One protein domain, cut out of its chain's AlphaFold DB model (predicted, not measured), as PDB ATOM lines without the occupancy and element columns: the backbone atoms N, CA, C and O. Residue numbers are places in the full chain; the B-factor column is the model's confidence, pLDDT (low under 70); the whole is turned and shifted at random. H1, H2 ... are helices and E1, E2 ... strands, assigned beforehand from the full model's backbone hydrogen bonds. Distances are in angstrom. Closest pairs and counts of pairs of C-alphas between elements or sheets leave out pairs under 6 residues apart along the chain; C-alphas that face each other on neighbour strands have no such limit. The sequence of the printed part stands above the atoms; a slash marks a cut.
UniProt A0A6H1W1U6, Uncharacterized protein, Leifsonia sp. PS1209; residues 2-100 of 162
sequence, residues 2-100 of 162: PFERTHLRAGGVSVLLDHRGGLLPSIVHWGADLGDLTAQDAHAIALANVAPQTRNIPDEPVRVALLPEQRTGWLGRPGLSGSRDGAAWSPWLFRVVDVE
ATOM      1  N   PRO A   2     378.708 534.128 417.208       52.91
ATOM      2  CA  PRO A   2     379.492 534.344 415.982       52.91
ATOM      3  C   PRO A   2     379.648 533.122 415.060       52.91
ATOM      4  O   PRO A   2     380.126 533.278 413.943       52.91
ATOM      5  N   PHE A   3     379.200 531.934 415.466       60.50
ATOM      6  CA  PHE A   3     379.300 530.724 414.649       60.50
ATOM      7  C   PHE A   3     377.903 530.178 414.364       60.50
ATOM      8  O   PHE A   3     377.418 529.265 415.020       60.50
ATOM      9  N   GLU A   4     377.211 530.765 413.389       84.06
ATOM     10  CA  GLU A   4     375.962 530.181 412.878       84.06
ATOM     11  C   GLU A   4     376.219 529.099 411.836       84.06
ATOM     12  O   GLU A   4     375.395 528.195 411.678       84.06
ATOM     13  N   ARG A   5     377.357 529.179 411.137       90.94
ATOM     14  CA  ARG A   5     377.738 528.266 410.061       90.94
ATOM     15  C   ARG A   5     379.234 527.976 410.086       90.94
ATOM     16  O   ARG A   5     380.015 528.854 410.437       90.94
ATOM     17  N   THR A   6     379.602 526.769 409.669       93.12
ATOM     18  CA  THR A   6     380.993 526.313 409.552       93.12
ATOM     19  C   THR A   6     381.232 525.775 408.147       93.12
ATOM     20  O   THR A   6     380.457 524.951 407.660       93.12
ATOM     21  N   HIS A   7     382.300 526.233 407.493       94.62
ATOM     22  CA  HIS A   7     382.690 525.796 406.154       94.62
ATOM     23  C   HIS A   7     383.948 524.935 406.224       94.62
ATOM     24  O   HIS A   7     384.993 525.381 406.689       94.62
ATOM     25  N   LEU A   8     383.832 523.692 405.764       94.81
ATOM     26  CA  LEU A   8     384.923 522.728 405.690       94.81
ATOM     27  C   LEU A   8     385.263 522.461 404.225       94.81
ATOM     28  O   LEU A   8     384.365 522.313 403.391       94.81
ATOM     29  N   ARG A   9     386.556 522.373 403.916       94.62
ATOM     30  CA  ARG A   9     387.062 522.162 402.556       94.62
ATOM     31  C   ARG A   9     388.147 521.096 402.559       94.62
ATOM     32  O   ARG A   9     389.074 521.167 403.358       94.62
ATOM     33  N   ALA A  10     388.040 520.119 401.665       94.56
ATOM     34  CA  ALA A  10     389.075 519.110 401.449       94.56
ATOM     35  C   ALA A  10     388.896 518.439 400.082       94.56
ATOM     36  O   ALA A  10     387.773 518.147 399.677       94.56
ATOM     37  N   GLY A  11     389.995 518.166 399.370       93.75
ATOM     38  CA  GLY A  11     389.970 517.356 398.143       93.75
ATOM     39  C   GLY A  11     389.044 517.878 397.034       93.75
ATOM     40  O   GLY A  11     388.450 517.076 396.318       93.75
ATOM     41  N   GLY A  12     388.880 519.200 396.911       95.62
ATOM     42  CA  GLY A  12     387.962 519.812 395.938       95.62
ATOM     43  C   GLY A  12     386.475 519.692 396.304       95.62
ATOM     44  O   GLY A  12     385.616 519.908 395.448       95.62
ATOM     45  N   VAL A  13     386.168 519.351 397.559       97.44
ATOM     46  CA  VAL A  13     384.812 519.266 398.107       97.44
ATOM     47  C   VAL A  13     384.639 520.312 399.202       97.44
ATOM     48  O   VAL A  13     385.513 520.491 400.050       97.44
ATOM     49  N   SER A  14     383.486 520.975 399.193       97.00
ATOM     50  CA  SER A  14     383.036 521.881 400.247       97.00
ATOM     51  C   SER A  14     381.865 521.267 401.011       97.00
ATOM     52  O   SER A  14     380.914 520.770 400.399       97.00
ATOM     53  N   VAL A  15     381.914 521.348 402.341       96.62
ATOM     54  CA  VAL A  15     380.801 521.036 403.245       96.62
ATOM     55  C   VAL A  15     380.474 522.289 404.050       96.62
ATOM     56  O   VAL A  15     381.304 522.770 404.820       96.62
ATOM     57  N   LEU A  16     379.267 522.822 403.871       95.50
ATOM     58  CA  LEU A  16     378.760 523.950 404.651       95.50
ATOM     59  C   LEU A  16     377.742 523.435 405.666       95.50
ATOM     60  O   LEU A  16     376.709 522.877 405.288       95.50
ATOM     61  N   LEU A  17     378.034 523.629 406.947       94.50
ATOM     62  CA  LEU A  17     377.174 523.258 408.064       94.50
ATOM     63  C   LEU A  17     376.465 524.499 408.598       94.50
ATOM     64  O   LEU A  17     377.101 525.526 408.810       94.50
ATOM     65  N   ASP A  18     375.167 524.392 408.857       92.56
ATOM     66  CA  ASP A  18     374.408 525.354 409.659       92.56
ATOM     67  C   ASP A  18     374.157 524.727 411.030       92.56
ATOM     68  O   ASP A  18     373.739 523.574 411.106       92.56
ATOM     69  N   HIS A  19     374.406 525.461 412.106       90.75
ATOM     70  CA  HIS A  19     374.172 525.048 413.497       90.75
ATOM     71  C   HIS A  19     373.513 526.169 414.320       90.75
ATOM     72  O   HIS A  19     373.704 526.279 415.531       90.75
ATOM     73  N   ARG A  20     372.730 527.029 413.660       85.56
ATOM     74  CA  ARG A  20     372.019 528.138 414.306       85.56
ATOM     75  C   ARG A  20     370.917 527.664 415.260       85.56
ATOM     76  O   ARG A  20     370.342 526.586 415.111       85.56
ATOM     77  N   GLY A  21     370.562 528.534 416.206       80.88
ATOM     78  CA  GLY A  21     369.345 528.392 417.015       80.88
ATOM     79  C   GLY A  21     369.358 527.242 418.025       80.88
ATOM     80  O   GLY A  21     368.298 526.844 418.495       80.88
ATOM     81  N   GLY A  22     370.528 526.678 418.344       80.19
ATOM     82  CA  GLY A  22     370.639 525.552 419.278       80.19
ATOM     83  C   GLY A  22     370.051 524.241 418.744       80.19
ATOM     84  O   GLY A  22     369.932 523.278 419.496       80.19
ATOM     85  N   LEU A  23     369.695 524.175 417.459       86.88
ATOM     86  CA  LEU A  23     369.309 522.931 416.799       86.88
ATOM     87  C   LEU A  23     370.554 522.114 416.447       86.88
ATOM     88  O   LEU A  23     371.652 522.654 416.317       86.88
ATOM     89  N   LEU A  24     370.384 520.806 416.244       91.81
ATOM     90  CA  LEU A  24     371.471 519.955 415.759       91.81
ATOM     91  C   LEU A  24     371.979 520.427 414.384       91.81
ATOM     92  O   LEU A  24     371.177 520.933 413.596       91.81
ATOM     93  N   PRO A  25     373.273 520.283 414.048       93.56
ATOM     94  CA  PRO A  25     373.817 520.808 412.795       93.56
ATOM     95  C   PRO A  25     373.163 520.161 411.569       93.56
ATOM     96  O   PRO A  25     372.824 518.981 411.605       93.56
ATOM     97  N   SER A  26     372.998 520.905 410.478       93.94
ATOM     98  CA  SER A  26     372.498 520.417 409.187       93.94
ATOM     99  C   SER A  26     373.472 520.773 408.085       93.94
ATOM    100  O   SER A  26     374.112 521.821 408.126       93.94
ATOM    101  N   ILE A  27     373.507 519.943 407.054       95.25
ATOM    102  CA  ILE A  27     374.289 520.217 405.854       95.25
ATOM    103  C   ILE A  27     373.474 521.140 404.951       95.25
ATOM    104  O   ILE A  27     372.373 520.790 404.538       95.25
ATOM    105  N   VAL A  28     374.022 522.317 404.663       94.81
ATOM    106  CA  VAL A  28     373.476 523.271 403.686       94.81
ATOM    107  C   VAL A  28     373.997 522.958 402.289       94.81
ATOM    108  O   VAL A  28     373.254 523.021 401.318       94.81
ATOM    109  N   HIS A  29     375.280 522.611 402.189       95.12
ATOM    110  CA  HIS A  29     375.929 522.251 400.933       95.12
ATOM    111  C   HIS A  29     376.887 521.095 401.160       95.12
ATOM    112  O   HIS A  29     377.649 521.098 402.128       95.12
ATOM    113  N   TRP A  30     376.871 520.142 400.236       96.69
ATOM    114  CA  TRP A  30     377.901 519.125 400.093       96.69
ATOM    115  C   TRP A  30     378.118 518.888 398.609       96.69
ATOM    116  O   TRP A  30     377.273 518.314 397.922       96.69
ATOM    117  N   GLY A  31     379.268 519.314 398.106       96.81
ATOM    118  CA  GLY A  31     379.585 519.105 396.705       96.81
ATOM    119  C   GLY A  31     380.880 519.772 396.306       96.81
ATOM    120  O   GLY A  31     381.807 519.853 397.107       96.81
ATOM    121  N   ALA A  32     380.922 520.241 395.060       97.12
ATOM    122  CA  ALA A  32     382.071 520.946 394.511       97.12
ATOM    123  C   ALA A  32     382.539 522.072 395.438       97.12
ATOM    124  O   ALA A  32     381.736 522.692 396.147       97.12
ATOM    125  N   ASP A  33     383.851 522.292 395.432       96.69
ATOM    126  CA  ASP A  33     384.478 523.345 396.207       96.69
ATOM    127  C   ASP A  33     383.892 524.717 395.856       96.69
ATOM    128  O   ASP A  33     383.844 525.101 394.689       96.69
ATOM    129  N   LEU A  34     383.436 525.439 396.879       94.44
ATOM    130  CA  LEU A  34     382.825 526.759 396.746       94.44
ATOM    131  C   LEU A  34     383.859 527.893 396.810       94.44
ATOM    132  O   LEU A  34     383.500 529.045 396.589       94.44
ATOM    133  N   GLY A  35     385.128 527.577 397.088       95.44
ATOM    134  CA  GLY A  35     386.176 528.580 397.275       95.44
ATOM    135  C   GLY A  35     386.139 529.196 398.669       95.44
ATOM    136  O   GLY A  35     385.618 528.596 399.604       95.44
ATOM    137  N   ASP A  36     386.726 530.376 398.830       94.25
ATOM    138  CA  ASP A  36     386.629 531.119 400.085       94.25
ATOM    139  C   ASP A  36     385.269 531.819 400.159       94.25
ATOM    140  O   ASP A  36     384.884 532.537 399.238       94.25
ATOM    141  N   LEU A  37     384.535 531.592 401.250       93.56
ATOM    142  CA  LEU A  37     383.213 532.175 401.472       93.56
ATOM    143  C   LEU A  37     383.264 533.211 402.586       93.56
ATOM    144  O   LEU A  37     383.795 532.957 403.671       93.56
ATOM    145  N   THR A  38     382.632 534.359 402.357       92.31
ATOM    146  CA  THR A  38     382.306 535.275 403.450       92.31
ATOM    147  C   THR A  38     381.114 534.743 404.253       92.31
ATOM    148  O   THR A  38     380.347 533.887 403.798       92.31
ATOM    149  N   ALA A  39     380.896 535.286 405.455       89.62
ATOM    150  CA  ALA A  39     379.704 534.970 406.249       89.62
ATOM    151  C   ALA A  39     378.397 535.287 405.491       89.62
ATOM    152  O   ALA A  39     377.404 534.571 405.646       89.62
ATOM    153  N   GLN A  40     378.412 536.326 404.650       91.31
ATOM    154  CA  GLN A  40     377.265 536.725 403.841       91.31
ATOM    155  C   GLN A  40     377.005 535.745 402.693       91.31
ATOM    156  O   GLN A  40     375.851 535.399 402.447       91.31
ATOM    157  N   ASP A  41     378.056 535.233 402.047       94.06
ATOM    158  CA  ASP A  41     377.917 534.205 401.008       94.06
ATOM    159  C   ASP A  41     377.345 532.914 401.598       94.06
ATOM    160  O   ASP A  41     376.373 532.357 401.084       94.06
ATOM    161  N   ALA A  42     377.882 532.471 402.741       93.12
ATOM    162  CA  ALA A  42     377.373 531.305 403.460       93.12
ATOM    163  C   ALA A  42     375.896 531.472 403.863       93.12
ATOM    164  O   ALA A  42     375.119 530.514 403.798       93.12
ATOM    165  N   HIS A  43     375.490 532.682 404.259       91.50
ATOM    166  CA  HIS A  43     374.094 532.995 404.554       91.50
ATOM    167  C   HIS A  43     373.211 532.941 403.299       91.50
ATOM    168  O   HIS A  43     372.157 532.304 403.324       91.50
ATOM    169  N   ALA A  44     373.648 533.542 402.192       93.81
ATOM    170  CA  ALA A  44     372.912 533.539 400.931       93.81
ATOM    171  C   ALA A  44     372.700 532.114 400.390       93.81
ATOM    172  O   ALA A  44     371.592 531.763 399.983       93.81
ATOM    173  N   ILE A  45     373.726 531.261 400.464       94.50
ATOM    174  CA  ILE A  45     373.632 529.845 400.076       94.50
ATOM    175  C   ILE A  45     372.631 529.101 400.968       94.50
ATOM    176  O   ILE A  45     371.852 528.283 400.473       94.50
ATOM    177  N   ALA A  46     372.614 529.386 402.273       92.00
ATOM    178  CA  ALA A  46     371.650 528.787 403.191       92.00
ATOM    179  C   ALA A  46     370.209 529.201 402.872       92.00
ATOM    180  O   ALA A  46     369.329 528.342 402.861       92.00
ATOM    181  N   LEU A  47     369.972 530.478 402.560       92.06
ATOM    182  CA  LEU A  47     368.656 530.959 402.127       92.06
ATOM    183  C   LEU A  47     368.212 530.307 400.813       92.06
ATOM    184  O   LEU A  47     367.061 529.897 400.694       92.06
ATOM    185  N   ALA A  48     369.126 530.157 399.854       92.88
ATOM    186  CA  ALA A  48     368.840 529.517 398.572       92.88
ATOM    187  C   ALA A  48     368.518 528.014 398.693       92.88
ATOM    188  O   ALA A  48     367.854 527.462 397.820       92.88
ATOM    189  N   ASN A  49     368.963 527.352 399.768       90.19
ATOM    190  CA  ASN A  49     368.701 525.932 400.036       90.19
ATOM    191  C   ASN A  49     367.420 525.674 400.848       90.19
ATOM    192  O   ASN A  49     367.112 524.521 401.159       90.19
ATOM    193  N   VAL A  50     366.664 526.712 401.217       89.00
ATOM    194  CA  VAL A  50     365.399 526.524 401.933       89.00
ATOM    195  C   VAL A  50     364.387 525.851 401.006       89.00
ATOM    196  O   VAL A  50     364.073 526.356 399.930       89.00
ATOM    197  N   ALA A  51     363.861 524.702 401.439       84.81
ATOM    198  CA  ALA A  51     362.856 523.975 400.680       84.81
ATOM    199  C   ALA A  51     361.593 524.840 400.484       84.81
ATOM    200  O   ALA A  51     361.117 525.451 401.448       84.81
ATOM    201  N   PRO A  52     361.029 524.888 399.263       83.81
ATOM    202  CA  PRO A  52     359.826 525.660 398.996       83.81
ATOM    203  C   PRO A  52     358.644 525.093 399.777       83.81
ATOM    204  O   PRO A  52     358.483 523.875 399.892       83.81
ATOM    205  N   GLN A  53     357.788 525.986 400.271       83.56
ATOM    206  CA  GLN A  53     356.566 525.573 400.939       83.56
ATOM    207  C   GLN A  53     355.441 525.277 399.946       83.56
ATOM    208  O   GLN A  53     355.241 526.005 398.975       83.56
ATOM    209  N   THR A  54     354.698 524.199 400.191       82.75
ATOM    210  CA  THR A  54     353.532 523.789 399.393       82.75
ATOM    211  C   THR A  54     352.311 523.601 400.297       82.75
ATOM    212  O   THR A  54     352.351 523.901 401.486       82.75
ATOM    213  N   ARG A  55     351.180 523.142 399.759       86.94
ATOM    214  CA  ARG A  55     350.005 522.837 400.589       86.94
ATOM    215  C   ARG A  55     350.250 521.551 401.383       86.94
ATOM    216  O   ARG A  55     350.828 520.611 400.847       86.94
ATOM    217  N   ASN A  56     349.729 521.489 402.611       86.44
ATOM    218  CA  ASN A  56     349.775 520.299 403.473       86.44
ATOM    219  C   ASN A  56     351.198 519.854 403.880       86.44
ATOM    220  O   ASN A  56     351.487 518.662 403.964       86.44
ATOM    221  N   ILE A  57     352.090 520.815 404.121       85.75
ATOM    222  CA  ILE A  57     353.385 520.589 404.778       85.75
ATOM    223  C   ILE A  57     353.443 521.389 406.091       85.75
ATOM    224  O   ILE A  57     352.585 522.252 406.287       85.75
ATOM    225  N   PRO A  58     354.422 521.132 406.980       85.38
ATOM    226  CA  PRO A  58     354.637 521.961 408.163       85.38
ATOM    227  C   PRO A  58     354.846 523.442 407.820       85.38
ATOM    228  O   PRO A  58     355.447 523.760 406.791       85.38
ATOM    229  N   ASP A  59     354.398 524.326 408.717       87.50
ATOM    230  CA  ASP A  59     354.475 525.788 408.556       87.50
ATOM    231  C   ASP A  59     355.916 526.315 408.488       87.50
ATOM    232  O   ASP A  59     356.168 527.401 407.972       87.50
ATOM    233  N   GLU A  60     356.881 525.540 408.987       86.62
ATOM    234  CA  GLU A  60     358.307 525.820 408.865       86.62
ATOM    235  C   GLU A  60     358.988 524.759 407.986       86.62
ATOM    236  O   GLU A  60     358.720 523.563 408.147       86.62
ATOM    237  N   PRO A  61     359.902 525.145 407.071       87.38
ATOM    238  CA  PRO A  61     360.617 524.181 406.242       87.38
ATOM    239  C   PRO A  61     361.394 523.190 407.110       87.38
ATOM    240  O   PRO A  61     362.232 523.579 407.928       87.38
ATOM    241  N   VAL A  62     361.142 521.894 406.908       88.44
ATOM    242  CA  VAL A  62     361.799 520.838 407.683       88.44
ATOM    243  C   VAL A  62     363.293 520.832 407.370       88.44
ATOM    244  O   VAL A  62     363.734 520.444 406.287       88.44
ATOM    245  N   ARG A  63     364.086 521.244 408.355       87.62
ATOM    246  CA  ARG A  63     365.544 521.225 408.294       87.62
ATOM    247  C   ARG A  63     366.061 519.850 408.710       87.62
ATOM    248  O   ARG A  63     365.931 519.456 409.866       87.62
ATOM    249  N   VAL A  64     366.697 519.139 407.785       91.31
ATOM    250  CA  VAL A  64     367.258 517.808 408.057       91.31
ATOM    251  C   VAL A  64     368.634 517.951 408.713       91.31
ATOM    252  O   VAL A  64     369.618 518.294 408.062       91.31
ATOM    253  N   ALA A  65     368.700 517.717 410.023       93.06
ATOM    254  CA  ALA A  65     369.956 517.693 410.767       93.06
ATOM    255  C   ALA A  65     370.782 516.423 410.467       93.06
ATOM    256  O   ALA A  65     370.246 515.421 409.998       93.06
ATOM    257  N   LEU A  66     372.079 516.442 410.797       93.12
ATOM    258  CA  LEU A  66     372.983 515.283 410.737       93.12
ATOM    259  C   LEU A  66     372.451 514.092 411.538       93.12
ATOM    260  O   LEU A  66     372.605 512.943 411.129       93.12
ATOM    261  N   LEU A  67     371.806 514.383 412.666       92.75
ATOM    262  CA  LEU A  67     371.030 513.431 413.444       92.75
ATOM    263  C   LEU A  67     369.561 513.863 413.358       92.75
ATOM    264  O   LEU A  67     369.139 514.698 414.153       92.75
ATOM    265  N   PRO A  68     368.789 513.364 412.376       92.19
ATOM    266  CA  PRO A  68     367.402 513.776 412.207       92.19
ATOM    267  C   PRO A  68     366.550 513.448 413.435       92.19
ATOM    268  O   PRO A  68     366.602 512.330 413.956       92.19
ATOM    269  N   GLU A  69     365.724 514.401 413.861       90.81
ATOM    270  CA  GLU A  69     364.881 514.273 415.049       90.81
ATOM    271  C   GLU A  69     363.405 514.395 414.677       90.81
ATOM    272  O   GLU A  69     362.988 515.360 414.043       90.81
ATOM    273  N   GLN A  70     362.568 513.466 415.138       89.25
ATOM    274  CA  GLN A  70     361.127 513.526 414.849       89.25
ATOM    275  C   GLN A  70     360.466 514.804 415.387       89.25
ATOM    276  O   GLN A  70     359.547 515.335 414.770       89.25
ATOM    277  N   ARG A  71     360.990 515.357 416.491       87.56
ATOM    278  CA  ARG A  71     360.503 516.610 417.091       87.56
ATOM    279  C   ARG A  71     360.614 517.824 416.161       87.56
ATOM    280  O   ARG A  71     359.915 518.802 416.383       87.56
ATOM    281  N   THR A  72     361.495 517.780 415.157       88.44
ATOM    282  CA  THR A  72     361.697 518.873 414.191       88.44
ATOM    283  C   THR A  72     360.873 518.675 412.914       88.44
ATOM    284  O   THR A  72     361.206 519.234 411.874       88.44
ATOM    285  N   GLY A  73     359.841 517.824 412.956       88.94
ATOM    286  CA  GLY A  73     358.999 517.506 411.799       88.94
ATOM    287  C   GLY A  73     359.600 516.470 410.843       88.94
ATOM    288  O   GLY A  73     359.053 516.247 409.765       88.94
ATOM    289  N   TRP A  74     360.713 515.816 411.204       90.75
ATOM    290  CA  TRP A  74     361.284 514.741 410.391       90.75
ATOM    291  C   TRP A  74     360.469 513.454 410.524       90.75
ATOM    292  O   TRP A  74     360.404 512.849 411.591       90.75
ATOM    293  N   LEU A  75     359.893 512.996 409.415       90.31
ATOM    294  CA  LEU A  75     359.050 511.794 409.380       90.31
ATOM    295  C   LEU A  75     359.810 510.523 408.963       90.31
ATOM    296  O   LEU A  75     359.229 509.443 408.903       90.31
ATOM    297  N   GLY A  76     361.100 510.641 408.638       91.12
ATOM    298  CA  GLY A  76     361.929 509.514 408.221       91.12
ATOM    299  C   GLY A  76     362.547 508.743 409.390       91.12
ATOM    300  O   GLY A  76     362.170 508.882 410.554       91.12
ATOM    301  N   ARG A  77     363.569 507.936 409.076       92.94
ATOM    302  CA  ARG A  77     364.357 507.224 410.092       92.94
ATOM    303  C   ARG A  77     365.065 508.235 411.010       92.94
ATOM    304  O   ARG A  77     365.757 509.106 410.476       92.94
ATOM    305  N   PRO A  78     364.928 508.136 412.344       91.38
ATOM    306  CA  PRO A  78     365.627 509.025 413.263       91.38
ATOM    307  C   PRO A  78     367.142 508.786 413.224       91.38
ATOM    308  O   PRO A  78     367.600 507.669 412.970       91.38
ATOM    309  N   GLY A  79     367.917 509.840 413.484       90.75
ATOM    310  CA  GLY A  79     369.378 509.763 413.593       90.75
ATOM    311  C   GLY A  79     369.862 509.192 414.923       90.75
ATOM    312  O   GLY A  79     370.967 508.665 414.996       90.75
ATOM    313  N   LEU A  80     369.025 509.264 415.958       87.81
ATOM    314  CA  LEU A  80     369.287 508.700 417.275       87.81
ATOM    315  C   LEU A  80     368.051 507.941 417.762       87.81
ATOM    316  O   LEU A  80     366.946 508.483 417.763       87.81
ATOM    317  N   SER A  81     368.263 506.712 418.224       87.19
ATOM    318  CA  SER A  81     367.242 505.877 418.856       87.19
ATOM    319  C   SER A  81     367.763 505.386 420.199       87.19
ATOM    320  O   SER A  81     368.918 504.977 420.303       87.19
ATOM    321  N   GLY A  82     366.919 505.414 421.224       87.88
ATOM    322  CA  GLY A  82     367.275 504.976 422.569       87.88
ATOM    323  C   GLY A  82     366.120 505.158 423.545       87.88
ATOM    324  O   GLY A  82     365.080 505.710 423.188       87.88
ATOM    325  N   SER A  83     366.317 504.699 424.778       87.12
ATOM    326  CA  SER A  83     365.367 504.858 425.880       87.12
ATOM    327  C   SER A  83     366.012 505.655 427.010       87.12
ATOM    328  O   SER A  83     367.225 505.594 427.203       87.12
ATOM    329  N   ARG A  84     365.195 506.400 427.754       88.62
ATOM    330  CA  ARG A  84     365.565 507.024 429.034       88.62
ATOM    331  C   ARG A  84     364.758 506.390 430.167       88.62
ATOM    332  O   ARG A  84     364.097 507.107 430.905       88.62
ATOM    333  N   ASP A  85     364.694 505.060 430.197       91.50
ATOM    334  CA  ASP A  85     363.915 504.272 431.167       91.50
ATOM    335  C   ASP A  85     362.454 504.736 431.314       91.50
ATOM    336  O   ASP A  85     361.896 504.807 432.404       91.50
ATOM    337  N   GLY A  86     361.828 505.117 430.196       88.81
ATOM    338  CA  GLY A  86     360.456 505.635 430.179       88.81
ATOM    339  C   GLY A  86     360.291 507.078 430.677       88.81
ATOM    340  O   GLY A  86     359.191 507.616 430.594       88.81
ATOM    341  N   ALA A  87     361.359 507.756 431.112       87.31
ATOM    342  CA  ALA A  87     361.301 509.138 431.599       87.31
ATOM    343  C   ALA A  87     360.983 510.167 430.502       87.31
ATOM    344  O   ALA A  87     360.696 511.328 430.795       87.31
ATOM    345  N   ALA A  88     361.070 509.780 429.227       82.88
ATOM    346  CA  ALA A  88     360.691 510.642 428.123       82.88
ATOM    347  C   ALA A  88     360.443 509.884 426.821       82.88
ATOM    348  O   ALA A  88     361.044 508.846 426.556       82.88
ATOM    349  N   TRP A  89     359.621 510.496 425.974       77.88
ATOM    350  CA  TRP A  89     359.156 509.933 424.710       77.88
ATOM    351  C   TRP A  89     359.815 510.562 423.467       77.88
ATOM    352  O   TRP A  89     359.611 510.070 422.362       77.88
ATOM    353  N   SER A  90     360.617 511.630 423.614       80.44
ATOM    354  CA  SER A  90     361.301 512.296 422.492       80.44
ATOM    355  C   SER A  90     362.710 512.820 422.836       80.44
ATOM    356  O   SER A  90     363.006 513.146 423.995       80.44
ATOM    357  N   PRO A  91     363.613 512.948 421.845       75.88
ATOM    358  CA  PRO A  91     364.973 513.464 422.025       75.88
ATOM    359  C   PRO A  91     365.047 515.001 422.184       75.88
ATOM    360  O   PRO A  91     366.022 515.611 421.775       75.88
ATOM    361  N   TRP A  92     364.070 515.647 422.833       77.00
ATOM    362  CA  TRP A  92     363.973 517.118 422.954       77.00
ATOM    363  C   TRP A  92     365.211 517.851 423.500       77.00
ATOM    364  O   TRP A  92     365.384 519.046 423.283       77.00
ATOM    365  N   LEU A  93     366.086 517.150 424.215       76.00
ATOM    366  CA  LEU A  93     367.185 517.758 424.962       76.00
ATOM    367  C   LEU A  93     368.466 517.974 424.147       76.00
ATOM    368  O   LEU A  93     369.355 518.683 424.625       76.00
ATOM    369  N   PHE A  94     368.586 517.397 422.947       86.88
ATOM    370  CA  PHE A  94     369.800 517.574 422.154       86.88
ATOM    371  C   PHE A  94     369.832 518.962 421.522       86.88
ATOM    372  O   PHE A  94     368.881 519.392 420.859       86.88
ATOM    373  N   ARG A  95     370.945 519.650 421.768       88.62
ATOM    374  CA  ARG A  95     371.277 520.967 421.236       88.62
ATOM    375  C   ARG A  95     372.779 521.062 421.040       88.62
ATOM    376  O   ARG A  95     373.535 520.429 421.778       88.62
ATOM    377  N   VAL A  96     373.200 521.871 420.080       88.94
ATOM    378  CA  VAL A  96     374.613 522.238 419.951       88.94
ATOM    379  C   VAL A  96     374.962 523.159 421.113       88.94
ATOM    380  O   VAL A  96     374.291 524.169 421.324       88.94
ATOM    381  N   VAL A  97     375.970 522.772 421.892       89.25
ATOM    382  CA  VAL A  97     376.478 523.565 423.023       89.25
ATOM    383  C   VAL A  97     377.831 524.192 422.722       89.25
ATOM    384  O   VAL A  97     378.127 525.249 423.263       89.25
ATOM    385  N   ASP A  98     378.612 523.560 421.848       87.69
ATOM    386  CA  ASP A  98     379.938 524.012 421.461       87.69
ATOM    387  C   ASP A  98     380.317 523.468 420.077       87.69
ATOM    388  O   ASP A  98     379.737 522.473 419.616       87.69
ATOM    389  N   VAL A  99     381.248 524.146 419.407       87.31
ATOM    390  CA  VAL A  99     381.739 523.800 418.069       87.31
ATOM    391  C   VAL A  99     383.244 524.023 418.018       87.31
ATOM    392  O   VAL A  99     383.717 525.155 417.980       87.31
ATOM    393  N   GLU A 100     383.990 522.927 417.927       89.75
ATOM    394  CA  GLU A 100     385.437 522.948 417.739       89.75
ATOM    395  C   GLU A 100     385.785 522.539 416.302       89.75
ATOM    396  O   GLU A 100     385.363 521.489 415.814       89.75
TER     397      GLU A 100
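What this domain is: This is residues 2 to 100 of the 162 residues of an uncharacterized protein of Leifsonia sp. PS1209 (UniProt A0A6H1W1U6). Little here is regular structure: a three-stranded antiparallel sheet with H1 across one face makes one end, and residues 49 to 100 wind off in unnamed loops, of which 84 to 89 stick out. The printed part has 99 residues, 29 in named elements, E1, E2, E3, H1 in order, class mixed. It is only just loose, close to compact: radius of gyration of the C-alphas 15.3 A, spans 47 by 38 by 25 A.

Where its parts are: Find C-alpha 5 at (377.738, 528.266, 410.061); there E1, residues 5 to 10, begins its 16.9 A. E2, residues 13 to 18, spans 16.7 A; E3, residues 26 to 32, 17.5 A. H1, residues 39 to 48, runs 14.4 A to C-alpha 48 at (368.840, 529.517, 398.572).

How they stand to each other: Hairpins E1-E2 and E2-E3 form a meander, each strand the antiparallel neighbour of the one before; see N 8 and O 15, and N 16 and O 29, each 2.9 A apart, within hydrogen-bond range. H1 is on the sheet, two layers, helix on one face, at a height over the sheet of 9.5 A, across the strands. Its closest C-alpha pair with E3 is Val 28 and Ala 46, 5.8 A. Every O i to N i+4 pair in H1 is within hydrogen-bond range.

The domain as a whole: The farthest C-alphas, of Gly 35 and Gly 86, are 47.7 A apart. The printed part has no cut and no long link between named elements; pLDDT is under 70 at residues 2 to 3.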